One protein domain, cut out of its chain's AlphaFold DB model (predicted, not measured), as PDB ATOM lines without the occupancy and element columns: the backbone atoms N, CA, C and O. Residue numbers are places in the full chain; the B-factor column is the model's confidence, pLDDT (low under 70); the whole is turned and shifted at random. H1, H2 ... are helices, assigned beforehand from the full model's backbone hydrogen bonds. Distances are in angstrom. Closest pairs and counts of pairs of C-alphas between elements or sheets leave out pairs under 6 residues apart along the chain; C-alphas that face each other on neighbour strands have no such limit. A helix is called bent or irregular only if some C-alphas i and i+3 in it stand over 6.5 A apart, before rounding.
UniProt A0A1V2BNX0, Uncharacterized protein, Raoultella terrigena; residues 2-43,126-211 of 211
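This is residues 2 to 43 and 126 to 211 of the 211 residues of an uncharacterized protein of Raoultella terrigena (UniProt A0A1V2BNX0). Two long helices, H5 and H1, cross as an X, and a third helix, H2, packs on both close to the crossing. The short helix H3 packs on H1 and on the early part of H5, and the short H4 packs on H3, while residues 198 to 211, of which 198 to 209 belong to H5, stick out as a free arm. The printed part has 128 residues with five named helices, H1 to H5 in order along the chain, and no named strand; the class is all helix. It is loose, with a radius of gyration of the C-alphas of 17.9 A, and elongated, spanning 57 by 37 by 22 A.

Start at H5, residues 174 to 209, the longest helix. Its residues 181 to 189 touch residues 15 to 23 of H1, residues 2 to 35; the closest C-alphas, of Ala 19 and Ala 185, are 4.2 A apart. Their lines are about perpendicular, but only just, at 71 degrees. Look next at H2, residues 126 to 147: it touches residues 177 to 190 of H5 at a steep tilt of 46 degrees, opposite ways, with the closest C-alphas, of Gly 140 and Gly 182, 3.9 A apart. H2 touches H1 too, at a steep tilt of 67 degrees, opposite ways; the closest C-alphas are those of Val 22 and Gly 140, 6.0 A apart. H3, residues 151 to 156, touches H1 at a shallow tilt of 16 degrees, opposite ways, with the closest C-alphas, of Val 7 and Leu 155, 6.8 A apart. H3 also touches H5 at a steep tilt of 61 degrees, the closest C-alphas, of Leu 152 and Asn 177, being 6.0 A apart. H4, residues 165 to 170, touches H3, the closest C-alphas, of Thr 156 and Lys 165, being 5.4 A apart; H4 is apart from H1, H2 and H5. The helix packing is mostly crossed, with one of six touching pairs at a shallow tilt. Every O i to N i+4 pair is within hydrogen-bond range in H1, H2, H3 and H5, and 1 of 2 in H4.

Find C-alpha 174 at (27.744, -48.445, -20.931); from there H5 runs 52.6 A to C-alpha 209 at (-9.073, -12.488, -31.917). H1 begins at C-alpha 2, (28.223, -23.463, -8.023), and is 49.6 A long. H2 is 31.0 A long; H3 and H4 are 8.6 A each. H4 is neither bent nor irregular, but only just: C-alphas 167 and 170 are 6.1 A apart.

The two C-alphas farthest apart, of Glu 170 and Lys 211, are 60.2 A apart. Residues 44 to 125 are not printed, and C-alphas 43 and 126 are 11.8 A apart across this cut. Of the links that are printed whole, H2 to H3 and H4 to H5 are tight and H3 to H4 is short. The mean pLDDT of the printed part is 78.2; look for values under 70 at residues 37 to 43, 161 to 169, 192 to 194, 196 to 198 and 200 to 211.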
ATOM      1  N   GLU A   2      27.866 -23.746  -6.618       73.50
ATOM      2  CA  GLU A   2      28.223 -23.463  -8.023       73.50
ATOM      3  C   GLU A   2      28.571 -24.721  -8.836       73.50
ATOM      4  O   GLU A   2      28.051 -24.914  -9.927       73.50
ATOM      5  N   ALA A   3      29.358 -25.639  -8.271       71.62
ATOM      6  CA  ALA A   3      29.728 -26.889  -8.941       71.62
ATOM      7  C   ALA A   3      28.516 -27.776  -9.299       71.62
ATOM      8  O   ALA A   3      28.453 -28.330 -10.395       71.62
ATOM      9  N   SER A   4      27.519 -27.863  -8.413       75.06
ATOM     10  CA  SER A   4      26.279 -28.615  -8.653       75.06
ATOM     11  C   SER A   4      25.402 -27.956  -9.718       75.06
ATOM     12  O   SER A   4      24.819 -28.655 -10.541       75.06
ATOM     13  N   LEU A   5      25.341 -26.619  -9.734       81.75
ATOM     14  CA  LEU A   5      24.622 -25.857 -10.758       81.75
ATOM     15  C   LEU A   5      25.250 -26.070 -12.144       81.75
ATOM     16  O   LEU A   5      24.538 -26.281 -13.121       81.75
ATOM     17  N   THR A   6      26.580 -26.089 -12.213       81.94
ATOM     18  CA  THR A   6      27.338 -26.330 -13.446       81.94
ATOM     19  C   THR A   6      27.122 -27.747 -13.988       81.94
ATOM     20  O   THR A   6      26.858 -27.911 -15.178       81.94
ATOM     21  N   VAL A   7      27.151 -28.772 -13.128       81.31
ATOM     22  CA  VAL A   7      26.834 -30.165 -13.508       81.31
ATOM     23  C   VAL A   7      25.384 -30.295 -13.992       81.31
ATOM     24  O   VAL A   7      25.132 -30.940 -15.010       81.31
ATOM     25  N   LEU A   8      24.433 -29.644 -13.313       83.38
ATOM     26  CA  LEU A   8      23.024 -29.641 -13.717       83.38
ATOM     27  C   LEU A   8      22.818 -28.939 -15.069       83.38
ATOM     28  O   LEU A   8      22.089 -29.449 -15.918       83.38
ATOM     29  N   GLY A   9      23.490 -27.808 -15.293       85.75
ATOM     30  CA  GLY A   9      23.460 -27.088 -16.566       85.75
ATOM     31  C   GLY A   9      24.017 -27.922 -17.722       85.75
ATOM     32  O   GLY A   9      23.402 -27.981 -18.787       85.75
ATOM     33  N   MET A  10      25.128 -28.633 -17.503       86.25
ATOM     34  CA  MET A  10      25.680 -29.563 -18.495       86.25
ATOM     35  C   MET A  10      24.722 -30.712 -18.805       86.25
ATOM     36  O   MET A  10      24.507 -31.023 -19.975       86.25
ATOM     37  N   LEU A  11      24.117 -31.317 -17.778       85.88
ATOM     38  CA  LEU A  11      23.125 -32.378 -17.952       85.88
ATOM     39  C   LEU A  11      21.931 -31.901 -18.787       85.88
ATOM     40  O   LEU A  11      21.537 -32.568 -19.742       85.88
ATOM     41  N   PHE A  12      21.397 -30.722 -18.460       86.00
ATOM     42  CA  PHE A  12      20.296 -30.116 -19.202       86.00
ATOM     43  C   PHE A  12      20.665 -29.885 -20.672       86.00
ATOM     44  O   PHE A  12      19.907 -30.263 -21.565       86.00
ATOM     45  N   PHE A  13      21.846 -29.321 -20.936       89.19
ATOM     46  CA  PHE A  13      22.302 -29.056 -22.297       89.19
ATOM     47  C   PHE A  13      22.503 -30.344 -23.106       89.19
ATOM     48  O   PHE A  13      22.072 -30.423 -24.255       89.19
ATOM     49  N   MET A  14      23.089 -31.383 -22.504       88.94
ATOM     50  CA  MET A  14      23.269 -32.682 -23.160       88.94
ATOM     51  C   MET A  14      21.933 -33.338 -23.522       88.94
ATOM     52  O   MET A  14      21.781 -33.837 -24.638       88.94
ATOM     53  N   PHE A  15      20.948 -33.301 -22.619       88.00
ATOM     54  CA  PHE A  15      19.606 -33.796 -22.927       88.00
ATOM     55  C   PHE A  15      18.906 -32.960 -23.996       88.00
ATOM     56  O   PHE A  15      18.214 -33.533 -24.834       88.00
ATOM     57  N   LEU A  16      19.110 -31.641 -24.017       87.81
ATOM     58  CA  LEU A  16      18.552 -30.771 -25.050       87.81
ATOM     59  C   LEU A  16      19.116 -31.122 -26.431       87.81
ATOM     60  O   LEU A  16      18.342 -31.328 -27.362       87.81
ATOM     61  N   VAL A  17      20.438 -31.268 -26.549       88.31
ATOM     62  CA  VAL A  17      21.098 -31.663 -27.805       88.31
ATOM     63  C   VAL A  17      20.594 -33.025 -28.288       88.31
ATOM     64  O   VAL A  17      20.238 -33.169 -29.457       88.31
ATOM     65  N   LEU A  18      20.509 -34.011 -27.391       86.81
ATOM     66  CA  LEU A  18      19.984 -35.337 -27.725       86.81
ATOM     67  C   LEU A  18      18.513 -35.294 -28.147       86.81
ATOM     68  O   LEU A  18      18.143 -35.940 -29.125       86.81
ATOM     69  N   ALA A  19      17.680 -34.528 -27.444       86.88
ATOM     70  CA  ALA A  19      16.272 -34.369 -27.780       86.88
ATOM     71  C   ALA A  19      16.093 -33.748 -29.171       86.88
ATOM     72  O   ALA A  19      15.320 -34.268 -29.971       86.88
ATOM     73  N   THR A  20      16.847 -32.691 -29.488       85.69
ATOM     74  CA  THR A  20      16.825 -32.064 -30.817       85.69
ATOM     75  C   THR A  20      17.313 -33.022 -31.906       85.69
ATOM     76  O   THR A  20      16.717 -33.075 -32.980       85.69
ATOM     77  N   ALA A  21      18.355 -33.816 -31.638       86.88
ATOM     78  CA  ALA A  21      18.847 -34.814 -32.587       86.88
ATOM     79  C   ALA A  21      17.812 -35.920 -32.860       86.88
ATOM     80  O   ALA A  21      17.584 -36.283 -34.014       86.88
ATOM     81  N   VAL A  22      17.158 -36.433 -31.811       86.62
ATOM     82  CA  VAL A  22      16.079 -37.422 -31.946       86.62
ATOM     83  C   VAL A  22      14.895 -36.838 -32.715       86.62
ATOM     84  O   VAL A  22      14.382 -37.507 -33.610       86.62
ATOM     85  N   GLU A  23      14.499 -35.597 -32.427       83.62
ATOM     86  CA  GLU A  23      13.398 -34.926 -33.125       83.62
ATOM     87  C   GLU A  23      13.690 -34.764 -34.623       83.62
ATOM     88  O   GLU A  23      12.854 -35.120 -35.449       83.62
ATOM     89  N   ALA A  24      14.900 -34.328 -34.990       84.44
ATOM     90  CA  ALA A  24      15.301 -34.189 -36.392       84.44
ATOM     91  C   ALA A  24      15.248 -35.528 -37.151       84.44
ATOM     92  O   ALA A  24      14.801 -35.593 -38.300       84.44
ATOM     93  N   ILE A  25      15.665 -36.620 -36.505       85.56
ATOM     94  CA  ILE A  25      15.594 -37.962 -37.091       85.56
ATOM     95  C   ILE A  25      14.136 -38.412 -37.230       85.56
ATOM     96  O   ILE A  25      13.753 -38.923 -38.282       85.56
ATOM     97  N   LEU A  26      13.307 -38.206 -36.205       82.00
ATOM     98  CA  LEU A  26      11.880 -38.534 -36.256       82.00
ATOM     99  C   LEU A  26      11.146 -37.742 -37.337       82.00
ATOM    100  O   LEU A  26      10.284 -38.302 -38.011       82.00
ATOM    101  N   GLU A  27      11.501 -36.475 -37.541       80.12
ATOM    102  CA  GLU A  27      10.947 -35.645 -38.607       80.12
ATOM    103  C   GLU A  27      11.330 -36.182 -39.993       80.12
ATOM    104  O   GLU A  27      10.464 -36.318 -40.859       80.12
ATOM    105  N   MET A  28      12.583 -36.607 -40.180       83.06
ATOM    106  CA  MET A  28      13.018 -37.278 -41.410       83.06
ATOM    107  C   MET A  28      12.247 -38.590 -41.647       83.06
ATOM    108  O   MET A  28      11.751 -38.827 -42.751       83.06
ATOM    109  N   PHE A  29      12.087 -39.425 -40.612       80.56
ATOM    110  CA  PHE A  29      11.282 -40.650 -40.695       80.56
ATOM    111  C   PHE A  29       9.815 -40.352 -41.007       80.56
ATOM    112  O   PHE A  29       9.202 -41.069 -41.797       80.56
ATOM    113  N   ARG A  30       9.250 -39.286 -40.428       74.69
ATOM    114  CA  ARG A  30       7.883 -38.837 -40.707       74.69
ATOM    115  C   ARG A  30       7.729 -38.437 -42.170       74.69
ATOM    116  O   ARG A  30       6.806 -38.923 -42.810       74.69
ATOM    117  N   GLY A  31       8.647 -37.630 -42.707       75.81
ATOM    118  CA  GLY A  31       8.636 -37.232 -44.117       75.81
ATOM    119  C   GLY A  31       8.745 -38.425 -45.072       75.81
ATOM    120  O   GLY A  31       8.043 -38.487 -46.080       75.81
ATOM    121  N   MET A  32       9.560 -39.424 -44.723       79.88
ATOM    122  CA  MET A  32       9.670 -40.667 -45.492       79.88
ATOM    123  C   MET A  32       8.404 -41.534 -45.396       79.88
ATOM    124  O   MET A  32       7.970 -42.112 -46.384       79.88
ATOM    125  N   LEU A  33       7.777 -41.633 -44.225       74.62
ATOM    126  CA  LEU A  33       6.516 -42.364 -44.071       74.62
ATOM    127  C   LEU A  33       5.373 -41.681 -44.831       74.62
ATOM    128  O   LEU A  33       4.542 -42.361 -45.434       74.62
ATOM    129  N   GLU A  34       5.363 -40.349 -44.861       73.81
ATOM    130  CA  GLU A  34       4.410 -39.568 -45.649       73.81
ATOM    131  C   GLU A  34       4.568 -39.809 -47.155       73.81
ATOM    132  O   GLU A  34       3.557 -39.946 -47.843       73.81
ATOM    133  N   SER A  35       5.797 -39.947 -47.671       73.81
ATOM    134  CA  SER A  35       6.016 -40.239 -49.096       73.81
ATOM    135  C   SER A  35       5.516 -41.629 -49.515       73.81
ATOM    136  O   SER A  35       5.148 -41.826 -50.671       73.81
ATOM    137  N   VAL A  36       5.421 -42.566 -48.566       78.81
ATOM    138  CA  VAL A  36       4.854 -43.916 -48.753       78.81
ATOM    139  C   VAL A  36       3.344 -43.956 -48.434       78.81
ATOM    140  O   VAL A  36       2.705 -45.002 -48.509       78.81
ATOM    141  N   GLY A  37       2.729 -42.810 -48.109       64.94
ATOM    142  CA  GLY A  37       1.288 -42.686 -47.859       64.94
ATOM    143  C   GLY A  37       0.851 -42.999 -46.423       64.94
ATOM    144  O   GLY A  37      -0.346 -43.062 -46.138       64.94
ATOM    145  N   ILE A  38       1.789 -43.163 -45.487       67.00
ATOM    146  CA  ILE A  38       1.496 -43.424 -44.075       67.00
ATOM    147  C   ILE A  38       1.358 -42.083 -43.341       67.00
ATOM    148  O   ILE A  38       2.293 -41.561 -42.738       67.00
ATOM    149  N   THR A  39       0.148 -41.523 -43.343       63.38
ATOM    150  CA  THR A  39      -0.161 -40.242 -42.672       63.38
ATOM    151  C   THR A  39      -0.508 -40.389 -41.185       63.38
ATOM    152  O   THR A  39      -0.961 -39.428 -40.562       63.38
ATOM    153  N   PHE A  40      -0.334 -41.583 -40.601       57.62
ATOM    154  CA  PHE A  40      -0.677 -41.892 -39.201       57.62
ATOM    155  C   PHE A  40       0.008 -40.954 -38.198       57.62
ATOM    156  O   PHE A  40      -0.522 -40.669 -37.126       57.62
ATOM    157  N   LEU A  41       1.184 -40.443 -38.559       52.84
ATOM    158  CA  LEU A  41       1.974 -39.601 -37.679       52.84
ATOM    159  C   LEU A  41       1.504 -38.153 -37.646       52.84
ATOM    160  O   LEU A  41       1.857 -37.468 -36.690       52.84
ATOM    161  N   LYS A  42       0.740 -37.658 -38.627       55.59
ATOM    162  CA  LYS A  42       0.299 -36.258 -38.655       55.59
ATOM    163  C   LYS A  42      -0.697 -36.033 -37.518       55.59
ATOM    164  O   LYS A  42      -1.695 -36.743 -37.424       55.59
ATOM    165  N   GLY A  43      -0.412 -35.061 -36.649       53.66
ATOM    166  CA  GLY A  43      -1.417 -34.562 -35.716       53.66
ATOM    167  C   GLY A  43      -2.542 -34.001 -36.562       53.66
ATOM    168  O   GLY A  43      -2.377 -32.963 -37.201       53.66
ATOM    169  N   SER A 126      -3.446 -41.082 -27.336       80.81
ATOM    170  CA  SER A 126      -2.568 -41.697 -26.333       80.81
ATOM    171  C   SER A 126      -1.731 -42.830 -26.927       80.81
ATOM    172  O   SER A 126      -0.525 -42.891 -26.683       80.81
ATOM    173  N   THR A 127      -2.320 -43.669 -27.786       81.81
ATOM    174  CA  THR A 127      -1.581 -44.710 -28.516       81.81
ATOM    175  C   THR A 127      -0.520 -44.099 -29.434       81.81
ATOM    176  O   THR A 127       0.620 -44.561 -29.457       81.81
ATOM    177  N   ARG A 128      -0.861 -43.038 -30.178       79.44
ATOM    178  CA  ARG A 128       0.090 -42.330 -31.050       79.44
ATOM    179  C   ARG A 128       1.249 -41.732 -30.247       79.44
ATOM    180  O   ARG A 128       2.399 -41.926 -30.632       79.44
ATOM    181  N   ILE A 129       0.961 -41.046 -29.140       80.31
ATOM    182  CA  ILE A 129       1.970 -40.456 -28.248       80.31
ATOM    183  C   ILE A 129       2.866 -41.553 -27.670       80.31
ATOM    184  O   ILE A 129       4.086 -41.409 -27.657       80.31
ATOM    185  N   PHE A 130       2.280 -42.667 -27.235       83.94
ATOM    186  CA  PHE A 130       3.030 -43.803 -26.715       83.94
ATOM    187  C   PHE A 130       3.996 -44.384 -27.759       83.94
ATOM    188  O   PHE A 130       5.175 -44.584 -27.458       83.94
ATOM    189  N   ILE A 131       3.529 -44.596 -28.995       83.94
ATOM    190  CA  ILE A 131       4.367 -45.085 -30.100       83.94
ATOM    191  C   ILE A 131       5.500 -44.098 -30.388       83.94
ATOM    192  O   ILE A 131       6.653 -44.513 -30.476       83.94
ATOM    193  N   LEU A 132       5.188 -42.801 -30.490       81.56
ATOM    194  CA  LEU A 132       6.184 -41.756 -30.730       81.56
ATOM    195  C   LEU A 132       7.251 -41.743 -29.635       81.56
ATOM    196  O   LEU A 132       8.427 -41.858 -29.955       81.56
ATOM    197  N   ARG A 133       6.861 -41.717 -28.355       83.88
ATOM    198  CA  ARG A 133       7.802 -41.740 -27.221       83.88
ATOM    199  C   ARG A 133       8.669 -42.997 -27.205       83.88
ATOM    200  O   ARG A 133       9.859 -42.917 -26.913       83.88
ATOM    201  N   THR A 134       8.087 -44.144 -27.546       87.56
ATOM    202  CA  THR A 134       8.820 -45.413 -27.630       87.56
ATOM    203  C   THR A 134       9.847 -45.373 -28.762       87.56
ATOM    204  O   THR A 134      11.000 -45.747 -28.556       87.56
ATOM    205  N   LEU A 135       9.469 -44.860 -29.936       87.12
ATOM    206  CA  LEU A 135      10.391 -44.656 -31.056       87.12
ATOM    207  C   LEU A 135      11.494 -43.653 -30.706       87.12
ATOM    208  O   LEU A 135      12.660 -43.944 -30.962       87.12
ATOM    209  N   SER A 136      11.160 -42.527 -30.064       87.19
ATOM    210  CA  SER A 136      12.138 -41.544 -29.586       87.19
ATOM    211  C   SER A 136      13.154 -42.179 -28.637       87.19
ATOM    212  O   SER A 136      14.347 -41.933 -28.773       87.19
ATOM    213  N   ALA A 137      12.704 -43.029 -27.707       89.38
ATOM    214  CA  ALA A 137      13.585 -43.735 -26.776       89.38
ATOM    215  C   ALA A 137      14.499 -44.734 -27.491       89.38
ATOM    216  O   ALA A 137      15.699 -44.756 -27.227       89.38
ATOM    217  N   ILE A 138      13.962 -45.523 -28.428       91.94
ATOM    218  CA  ILE A 138      14.758 -46.472 -29.219       91.94
ATOM    219  C   ILE A 138      15.817 -45.723 -30.037       91.94
ATOM    220  O   ILE A 138      16.993 -46.075 -29.981       91.94
ATOM    221  N   ILE A 139      15.421 -44.671 -30.759       90.75
ATOM    222  CA  ILE A 139      16.336 -43.855 -31.565       90.75
ATOM    223  C   ILE A 139      17.372 -43.180 -30.665       90.75
ATOM    224  O   ILE A 139      18.558 -43.233 -30.972       90.75
ATOM    225  N   GLY A 140      16.964 -42.616 -29.528       90.94
ATOM    226  CA  GLY A 140      17.873 -42.017 -28.554       90.94
ATOM    227  C   GLY A 140      18.913 -43.013 -28.036       90.94
ATOM    228  O   GLY A 140      20.105 -42.714 -28.058       90.94
ATOM    229  N   CYS A 141      18.491 -44.224 -27.655       92.94
ATOM    230  CA  CYS A 141      19.402 -45.303 -27.266       92.94
ATOM    231  C   CYS A 141      20.380 -45.651 -28.401       92.94
ATOM    232  O   CYS A 141      21.575 -45.818 -28.158       92.94
ATOM    233  N   LEU A 142      19.894 -45.737 -29.645       93.38
ATOM    234  CA  LEU A 142      20.732 -46.024 -30.810       93.38
ATOM    235  C   LEU A 142      21.757 -44.916 -31.077       93.38
ATOM    236  O   LEU A 142      22.915 -45.238 -31.336       93.38
ATOM    237  N   ILE A 143      21.363 -43.641 -30.991       91.31
ATOM    238  CA  ILE A 143      22.282 -42.504 -31.136       91.31
ATOM    239  C   ILE A 143      23.368 -42.608 -30.074       91.31
ATOM    240  O   ILE A 143      24.537 -42.696 -30.427       91.31
ATOM    241  N   VAL A 144      22.988 -42.679 -28.795       92.75
ATOM    242  CA  VAL A 144      23.940 -42.724 -27.674       92.75
ATOM    243  C   VAL A 144      24.917 -43.884 -27.825       92.75
ATOM    244  O   VAL A 144      26.117 -43.709 -27.616       92.75
ATOM    245  N   TRP A 145      24.422 -45.054 -28.232       92.88
ATOM    246  CA  TRP A 145      25.262 -46.221 -28.470       92.88
ATOM    247  C   TRP A 145      26.241 -46.010 -29.632       92.88
ATOM    248  O   TRP A 145      27.419 -46.332 -29.497       92.88
ATOM    249  N   LYS A 146      25.782 -45.463 -30.763       94.38
ATOM    250  CA  LYS A 146      26.609 -45.293 -31.970       94.38
ATOM    251  C   LYS A 146      27.594 -44.136 -31.880       94.38
ATOM    252  O   LYS A 146      28.676 -44.231 -32.446       94.38
ATOM    253  N   THR A 147      27.228 -43.060 -31.195       91.06
ATOM    254  CA  THR A 147      28.084 -41.881 -31.034       91.06
ATOM    255  C   THR A 147      28.944 -41.951 -29.778       91.06
ATOM    256  O   THR A 147      29.728 -41.037 -29.547       91.06
ATOM    257  N   HIS A 148      28.777 -42.991 -28.951       89.94
ATOM    258  CA  HIS A 148      29.397 -43.105 -27.628       89.94
ATOM    259  C   HIS A 148      29.158 -41.863 -26.750       89.94
ATOM    260  O   HIS A 148      30.020 -41.436 -25.987       89.94
ATOM    261  N   PHE A 149      27.971 -41.256 -26.868       88.00
ATOM    262  CA  PHE A 149      27.619 -40.033 -26.142       88.00
ATOM    263  C   PHE A 149      27.111 -40.364 -24.731       88.00
ATOM    264  O   PHE A 149      25.925 -40.259 -24.415       88.00
ATOM    265  N   TYR A 150      28.019 -40.842 -23.887       90.81
ATOM    266  CA  TYR A 150      27.715 -41.356 -22.557       90.81
ATOM    267  C   TYR A 150      27.640 -40.228 -21.525       90.81
ATOM    268  O   TYR A 150      28.646 -39.747 -21.013       90.81
ATOM    269  N   ILE A 151      26.416 -39.792 -21.221       86.56
ATOM    270  CA  ILE A 151      26.145 -38.635 -20.357       86.56
ATOM    271  C   ILE A 151      26.767 -38.790 -18.966       86.56
ATOM    272  O   ILE A 151      27.395 -37.853 -18.478       86.56
ATOM    273  N   LEU A 152      26.610 -39.947 -18.313       86.19
ATOM    274  CA  LEU A 152      27.151 -40.163 -16.966       86.19
ATOM    275  C   LEU A 152      28.678 -40.162 -16.991       86.19
ATOM    276  O   LEU A 152      29.293 -39.580 -16.101       86.19
ATOM    277  N   GLU A 153      29.284 -40.731 -18.033       85.38
ATOM    278  CA  GLU A 153      30.734 -40.696 -18.216       85.38
ATOM    279  C   GLU A 153      31.234 -39.252 -18.376       85.38
ATOM    280  O   GLU A 153      32.122 -38.814 -17.639       85.38
ATOM    281  N   ILE A 154      30.597 -38.469 -19.254       85.75
ATOM    282  CA  ILE A 154      30.916 -37.050 -19.476       85.75
ATOM    283  C   ILE A 154      30.791 -36.243 -18.169       85.75
ATOM    284  O   ILE A 154      31.671 -35.438 -17.848       85.75
ATOM    285  N   LEU A 155      29.738 -36.489 -17.379       83.88
ATOM    286  CA  LEU A 155      29.537 -35.835 -16.082       83.88
ATOM    287  C   LEU A 155      30.558 -36.271 -15.024       83.88
ATOM    288  O   LEU A 155      31.011 -35.447 -14.234       83.88
ATOM    289  N   THR A 156      30.940 -37.548 -14.983       81.88
ATOM    290  CA  THR A 156      31.955 -38.032 -14.029       81.88
ATOM    291  C   THR A 156      33.353 -37.520 -14.354       81.88
ATOM    292  O   THR A 156      34.162 -37.339 -13.449       81.88
ATOM    293  N   ASN A 157      33.651 -37.236 -15.621       81.38
ATOM    294  CA  ASN A 157      34.976 -36.783 -16.038       81.38
ATOM    295  C   ASN A 157      35.181 -35.268 -15.888       81.38
ATOM    296  O   ASN A 157      36.300 -34.781 -16.051       81.38
ATOM    297  N   THR A 158      34.146 -34.505 -15.520       81.31
ATOM    298  CA  THR A 158      34.265 -33.051 -15.360       81.31
ATOM    299  C   THR A 158      34.857 -32.664 -13.994       81.31
ATOM    300  O   THR A 158      34.476 -33.253 -12.978       81.31
ATOM    301  N   PRO A 159      35.744 -31.649 -13.904       72.38
ATOM    302  CA  PRO A 159      36.394 -31.250 -12.645       72.38
ATOM    303  C   PRO A 159      35.415 -30.870 -11.523       72.38
ATOM    304  O   PRO A 159      35.690 -31.090 -10.346       72.38
ATOM    305  N   SER A 160      34.242 -30.346 -11.887       71.50
ATOM    306  CA  SER A 160      33.192 -29.892 -10.967       71.50
ATOM    307  C   SER A 160      32.361 -31.024 -10.335       71.50
ATOM    308  O   SER A 160      31.447 -30.749  -9.563       71.50
ATOM    309  N   SER A 161      32.649 -32.294 -10.638       67.50
ATOM    310  CA  SER A 161      31.803 -33.444 -10.277       67.50
ATOM    311  C   SER A 161      32.181 -34.157  -8.971       67.50
ATOM    312  O   SER A 161      31.608 -35.202  -8.671       67.50
ATOM    313  N   GLN A 162      33.108 -33.624  -8.162       67.12
ATOM    314  CA  GLN A 162      33.646 -34.325  -6.977       67.12
ATOM    315  C   GLN A 162      32.573 -34.856  -6.003       67.12
ATOM    316  O   GLN A 162      32.750 -35.941  -5.463       67.12
ATOM    317  N   GLY A 163      31.447 -34.153  -5.823       65.94
ATOM    318  CA  GLY A 163      30.333 -34.614  -4.975       65.94
ATOM    319  C   GLY A 163      29.340 -35.575  -5.649       65.94
ATOM    320  O   GLY A 163      28.559 -36.218  -4.962       65.94
ATOM    321  N   VAL A 164      29.357 -35.674  -6.981       65.69
ATOM    322  CA  VAL A 164      28.443 -36.513  -7.782       65.69
ATOM    323  C   VAL A 164      29.129 -37.811  -8.222       65.69
ATOM    324  O   VAL A 164      28.469 -38.837  -8.359       65.69
ATOM    325  N   LYS A 165      30.465 -37.794  -8.340       66.69
ATOM    326  CA  LYS A 165      31.315 -38.930  -8.727       66.69
ATOM    327  C   LYS A 165      31.034 -40.210  -7.950       66.69
ATOM    328  O   LYS A 165      31.043 -41.272  -8.557       66.69
ATOM    329  N   SER A 166      30.795 -40.135  -6.642       65.69
ATOM    330  CA  SER A 166      30.529 -41.326  -5.825       65.69
ATOM    331  C   SER A 166      29.236 -42.036  -6.232       65.69
ATOM    332  O   SER A 166      29.217 -43.255  -6.300       65.69
ATOM    333  N   VAL A 167      28.188 -41.289  -6.588       66.56
ATOM    334  CA  VAL A 167      26.885 -41.846  -6.992       66.56
ATOM    335  C   VAL A 167      26.881 -42.252  -8.466       66.56
ATOM    336  O   VAL A 167      26.313 -43.275  -8.838       66.56
ATOM    337  N   THR A 168      27.515 -41.462  -9.334       66.75
ATOM    338  CA  THR A 168      27.480 -41.710 -10.781       66.75
ATOM    339  C   THR A 168      28.533 -42.699 -11.259       66.75
ATOM    340  O   THR A 168      28.340 -43.272 -12.323       66.75
ATOM    341  N   SER A 169      29.620 -42.935 -10.512       68.00
ATOM    342  CA  SER A 169      30.651 -43.915 -10.897       68.00
ATOM    343  C   SER A 169      30.160 -45.361 -10.815       68.00
ATOM    344  O   SER A 169      30.447 -46.138 -11.721       68.00
ATOM    345  N   GLU A 170      29.352 -45.705  -9.808       70.19
ATOM    346  CA  GLU A 170      28.724 -47.032  -9.690       70.19
ATOM    347  C   GLU A 170      27.693 -47.286 -10.801       70.19
ATOM    348  O   GLU A 170      27.498 -48.415 -11.247       70.19
ATOM    349  N   LEU A 171      27.069 -46.214 -11.297       71.44
ATOM    350  CA  LEU A 171      26.092 -46.244 -12.386       71.44
ATOM    351  C   LEU A 171      26.730 -46.051 -13.773       71.44
ATOM    352  O   LEU A 171      26.023 -46.094 -14.781       71.44
ATOM    353  N   ASN A 172      28.053 -45.873 -13.855       75.62
ATOM    354  CA  ASN A 172      28.771 -45.600 -15.101       75.62
ATOM    355  C   ASN A 172      29.045 -46.874 -15.922       75.62
ATOM    356  O   ASN A 172      30.162 -47.135 -16.363       75.62
ATOM    357  N   ASN A 173      28.019 -47.696 -16.130       84.88
ATOM    358  CA  ASN A 173      28.065 -48.782 -17.103       84.88
ATOM    359  C   ASN A 173      27.586 -48.254 -18.467       84.88
ATOM    360  O   ASN A 173      26.678 -47.422 -18.539       84.88
ATOM    361  N   SER A 174      28.167 -48.756 -19.559       84.88
ATOM    362  CA  SER A 174      27.744 -48.445 -20.931       84.88
ATOM    363  C   SER A 174      26.233 -48.631 -21.134       84.88
ATOM    364  O   SER A 174      25.584 -47.761 -21.714       84.88
ATOM    365  N   LEU A 175      25.640 -49.692 -20.579       88.12
ATOM    366  CA  LEU A 175      24.204 -49.951 -20.716       88.12
ATOM    367  C   LEU A 175      23.348 -48.893 -20.003       88.12
ATOM    368  O   LEU A 175      22.367 -48.414 -20.568       88.12
ATOM    369  N   PHE A 176      23.738 -48.471 -18.797       88.31
ATOM    370  CA  PHE A 176      23.043 -47.403 -18.072       88.31
ATOM    371  C   PHE A 176      23.172 -46.054 -18.779       88.31
ATOM    372  O   PHE A 176      22.188 -45.327 -18.880       88.31
ATOM    373  N   ASN A 177      24.346 -45.744 -19.330       88.19
ATOM    374  CA  ASN A 177      24.547 -44.538 -20.129       88.19
ATOM    375  C   ASN A 177      23.641 -44.505 -21.366       88.19
ATOM    376  O   ASN A 177      23.030 -43.472 -21.645       88.19
ATOM    377  N   ILE A 178      23.515 -45.635 -22.070       91.31
ATOM    378  CA  ILE A 178      22.618 -45.772 -23.225       91.31
ATOM    379  C   ILE A 178      21.164 -45.538 -22.810       91.31
ATOM    380  O   ILE A 178      20.472 -44.749 -23.449       91.31
ATOM    381  N   LEU A 179      20.715 -46.167 -21.720       90.88
ATOM    382  CA  LEU A 179      19.343 -46.019 -21.234       90.88
ATOM    383  C   LEU A 179      19.043 -44.596 -20.753       90.88
ATOM    384  O   LEU A 179      18.029 -44.029 -21.145       90.88
ATOM    385  N   VAL A 180      19.916 -43.993 -19.942       89.38
ATOM    386  CA  VAL A 180      19.729 -42.623 -19.433       89.38
ATOM    387  C   VAL A 180      19.721 -41.619 -20.580       89.38
ATOM    388  O   VAL A 180      18.849 -40.752 -20.627       89.38
ATOM    389  N   GLY A 181      20.649 -41.751 -21.530       86.88
ATOM    390  CA  GLY A 181      20.695 -40.875 -22.693       86.88
ATOM    391  C   GLY A 181      19.484 -41.051 -23.610       86.88
ATOM    392  O   GLY A 181      18.883 -40.058 -24.011       86.88
ATOM    393  N   GLY A 182      19.066 -42.290 -23.882       87.94
ATOM    394  CA  GLY A 182      17.902 -42.570 -24.723       87.94
ATOM    395  C   GLY A 182      16.575 -42.139 -24.101       87.94
ATOM    396  O   GLY A 182      15.765 -41.489 -24.763       87.94
ATOM    397  N   LEU A 183      16.366 -42.423 -22.812       87.62
ATOM    398  CA  LEU A 183      15.175 -41.985 -22.076       87.62
ATOM    399  C   LEU A 183      15.149 -40.463 -21.897       87.62
ATOM    400  O   LEU A 183      14.092 -39.853 -22.048       87.62
ATOM    401  N   GLY A 184      16.300 -39.838 -21.634       85.94
ATOM    402  CA  GLY A 184      16.424 -38.384 -21.561       85.94
ATOM    403  C   GLY A 184      16.098 -37.704 -22.891       85.94
ATOM    404  O   GLY A 184      15.352 -36.725 -22.916       85.94
ATOM    405  N   ALA A 185      16.567 -38.272 -24.006       84.56
ATOM    406  CA  ALA A 185      16.230 -37.793 -25.344       84.56
ATOM    407  C   ALA A 185      14.725 -37.920 -25.641       84.56
ATOM    408  O   ALA A 185      14.118 -36.988 -26.167       84.56
ATOM    409  N   ALA A 186      14.105 -39.040 -25.257       85.12
ATOM    410  CA  ALA A 186      12.668 -39.258 -25.421       85.12
ATOM    411  C   ALA A 186      11.821 -38.296 -24.577       85.12
ATOM    412  O   ALA A 186      10.835 -37.745 -25.068       85.12
ATOM    413  N   ALA A 187      12.219 -38.064 -23.324       83.06
ATOM    414  CA  ALA A 187      11.564 -37.107 -22.439       83.06
ATOM    415  C   ALA A 187      11.670 -35.676 -22.990       83.06
ATOM    416  O   ALA A 187      10.671 -34.955 -23.026       83.06
ATOM    417  N   GLY A 188      12.852 -35.288 -23.481       81.25
ATOM    418  CA  GLY A 188      13.060 -33.985 -24.106       81.25
ATOM    419  C   GLY A 188      12.277 -33.808 -25.413       81.25
ATOM    420  O   GLY A 188      11.645 -32.772 -25.594       81.25
ATOM    421  N   SER A 189      12.247 -34.816 -26.293       76.69
ATOM    422  CA  SER A 189      11.443 -34.784 -27.531       76.69
ATOM    423  C   SER A 189       9.949 -34.651 -27.215       76.69
ATOM    424  O   SER A 189       9.276 -33.797 -27.791       76.69
ATOM    425  N   SER A 190       9.436 -35.378 -26.212       75.25
ATOM    426  CA  SER A 190       8.041 -35.211 -25.779       75.25
ATOM    427  C   SER A 190       7.755 -33.804 -25.259       75.25
ATOM    428  O   SER A 190       6.704 -33.255 -25.574       75.25
ATOM    429  N   TYR A 191       8.664 -33.219 -24.474       74.00
ATOM    430  CA  TYR A 191       8.502 -31.847 -23.994       74.00
ATOM    431  C   TYR A 191       8.416 -30.856 -25.161       74.00
ATOM    432  O   TYR A 191       7.529 -30.004 -25.175       74.00
ATOM    433  N   TRP A 192       9.293 -30.983 -26.162       69.06
ATOM    434  CA  TRP A 192       9.260 -30.126 -27.347       69.06
ATOM    435  C   TRP A 192       7.981 -30.299 -28.162       69.06
ATOM    436  O   TRP A 192       7.404 -29.298 -28.583       69.06
ATOM    437  N   HIS A 193       7.500 -31.531 -28.328       68.88
ATOM    438  CA  HIS A 193       6.228 -31.788 -28.997       68.88
ATOM    439  C   HIS A 193       5.066 -31.083 -28.273       68.88
ATOM    440  O   HIS A 193       4.301 -30.358 -28.910       68.88
ATOM    441  N   ASP A 194       4.991 -31.200 -26.943       69.56
ATOM    442  CA  ASP A 194       3.936 -30.576 -26.134       69.56
ATOM    443  C   ASP A 194       4.011 -29.035 -26.162       69.56
ATOM    444  O   ASP A 194       2.986 -28.352 -26.232       69.56
ATOM    445  N   GLN A 195       5.218 -28.450 -26.129       72.56
ATOM    446  CA  GLN A 195       5.384 -26.993 -26.234       72.56
ATOM    447  C   GLN A 195       5.026 -26.466 -27.628       72.56
ATOM    448  O   GLN A 195       4.410 -25.405 -27.745       72.56
ATOM    449  N   LEU A 196       5.383 -27.195 -28.690       68.81
ATOM    450  CA  LEU A 196       5.033 -26.815 -30.059       68.81
ATOM    451  C   LEU A 196       3.522 -26.843 -30.285       68.81
ATOM    452  O   LEU A 196       3.004 -25.953 -30.961       68.81
ATOM    453  N   ASP A 197       2.817 -27.812 -29.702       65.25
ATOM    454  CA  ASP A 197       1.357 -27.873 -29.769       65.25
ATOM    455  C   ASP A 197       0.717 -26.679 -29.049       65.25
ATOM    456  O   ASP A 197      -0.063 -25.951 -29.661       65.25
ATOM    457  N   ARG A 198       1.180 -26.329 -27.840       68.50
ATOM    458  CA  ARG A 198       0.725 -25.103 -27.151       68.50
ATOM    459  C   ARG A 198       0.931 -23.835 -27.980       68.50
ATOM    460  O   ARG A 198       0.062 -22.968 -28.015       68.50
ATOM    461  N   ILE A 199       2.077 -23.701 -28.653       70.25
ATOM    462  CA  ILE A 199       2.356 -22.539 -29.514       70.25
ATOM    463  C   ILE A 199       1.405 -22.510 -30.718       70.25
ATOM    464  O   ILE A 199       0.955 -21.432 -31.123       70.25
ATOM    465  N   ARG A 200       1.082 -23.671 -31.301       67.94
ATOM    466  CA  ARG A 200       0.113 -23.777 -32.403       67.94
ATOM    467  C   ARG A 200      -1.281 -23.352 -31.954       67.94
ATOM    468  O   ARG A 200      -1.906 -22.567 -32.668       67.94
ATOM    469  N   ASP A 201      -1.706 -23.775 -30.768       65.81
ATOM    470  CA  ASP A 201      -3.009 -23.423 -30.198       65.81
ATOM    471  C   ASP A 201      -3.101 -21.918 -29.912       65.81
ATOM    472  O   ASP A 201      -4.051 -21.252 -30.327       65.81
ATOM    473  N   LEU A 202      -2.059 -21.332 -29.309       66.75
ATOM    474  CA  LEU A 202      -1.972 -19.883 -29.087       66.75
ATOM    475  C   LEU A 202      -2.022 -19.093 -30.401       66.75
ATOM    476  O   LEU A 202      -2.669 -18.046 -30.483       66.75
ATOM    477  N   LYS A 203      -1.372 -19.597 -31.455       66.19
ATOM    478  CA  LYS A 203      -1.402 -18.977 -32.785       66.19
ATOM    479  C   LYS A 203      -2.776 -19.099 -33.446       66.19
ATOM    480  O   LYS A 203      -3.187 -18.176 -34.150       66.19
ATOM    481  N   ALA A 204      -3.478 -20.211 -33.241       65.19
ATOM    482  CA  ALA A 204      -4.847 -20.386 -33.711       65.19
ATOM    483  C   ALA A 204      -5.798 -19.408 -33.003       65.19
ATOM    484  O   ALA A 204      -6.526 -18.687 -33.679       65.19
ATOM    485  N   LEU A 205      -5.703 -19.288 -31.675       61.28
ATOM    486  CA  LEU A 205      -6.485 -18.336 -30.879       61.28
ATOM    487  C   LEU A 205      -6.211 -16.882 -31.279       61.28
ATOM    488  O   LEU A 205      -7.145 -16.120 -31.513       61.28
ATOM    489  N   SER A 206      -4.940 -16.500 -31.438       62.88
ATOM    490  CA  SER A 206      -4.561 -15.150 -31.881       62.88
ATOM    491  C   SER A 206      -5.168 -14.782 -33.242       62.88
ATOM    492  O   SER A 206      -5.585 -13.642 -33.439       62.88
ATOM    493  N   ARG A 207      -5.281 -15.740 -34.172       62.44
ATOM    494  CA  ARG A 207      -5.939 -15.519 -35.473       62.44
ATOM    495  C   ARG A 207      -7.448 -15.317 -35.357       62.44
ATOM    496  O   ARG A 207      -8.018 -14.651 -36.216       62.44
ATOM    497  N   THR A 208      -8.075 -15.870 -34.325       53.53
ATOM    498  CA  THR A 208      -9.504 -15.700 -34.047       53.53
ATOM    499  C   THR A 208      -9.802 -14.336 -33.421       53.53
ATOM    500  O   THR A 208     -10.797 -13.730 -33.786       53.53
ATOM    501  N   PHE A 209      -8.924 -13.816 -32.551       49.34
ATOM    502  CA  PHE A 209      -9.073 -12.488 -31.917       49.34
ATOM    503  C   PHE A 209      -8.593 -11.306 -32.775       49.34
ATOM    504  O   PHE A 209      -8.825 -10.155 -32.423       49.34
ATOM    505  N   SER A 210      -7.892 -11.572 -33.881       49.50
ATOM    506  CA  SER A 210      -7.434 -10.549 -34.834       49.50
ATOM    507  C   SER A 210      -8.429 -10.297 -35.983       49.50
ATOM    508  O   SER A 210      -8.077  -9.613 -36.948       49.50
ATOM    509  N   LYS A 211      -9.635 -10.866 -35.908       42.97
ATOM    510  CA  LYS A 211     -10.781 -10.572 -36.778       42.97
ATOM    511  C   LYS A 211     -11.889  -9.936 -35.955       42.97
ATOM    512  O   LYS A 211     -12.621  -9.124 -36.553       42.97
TER     513      LYS A 211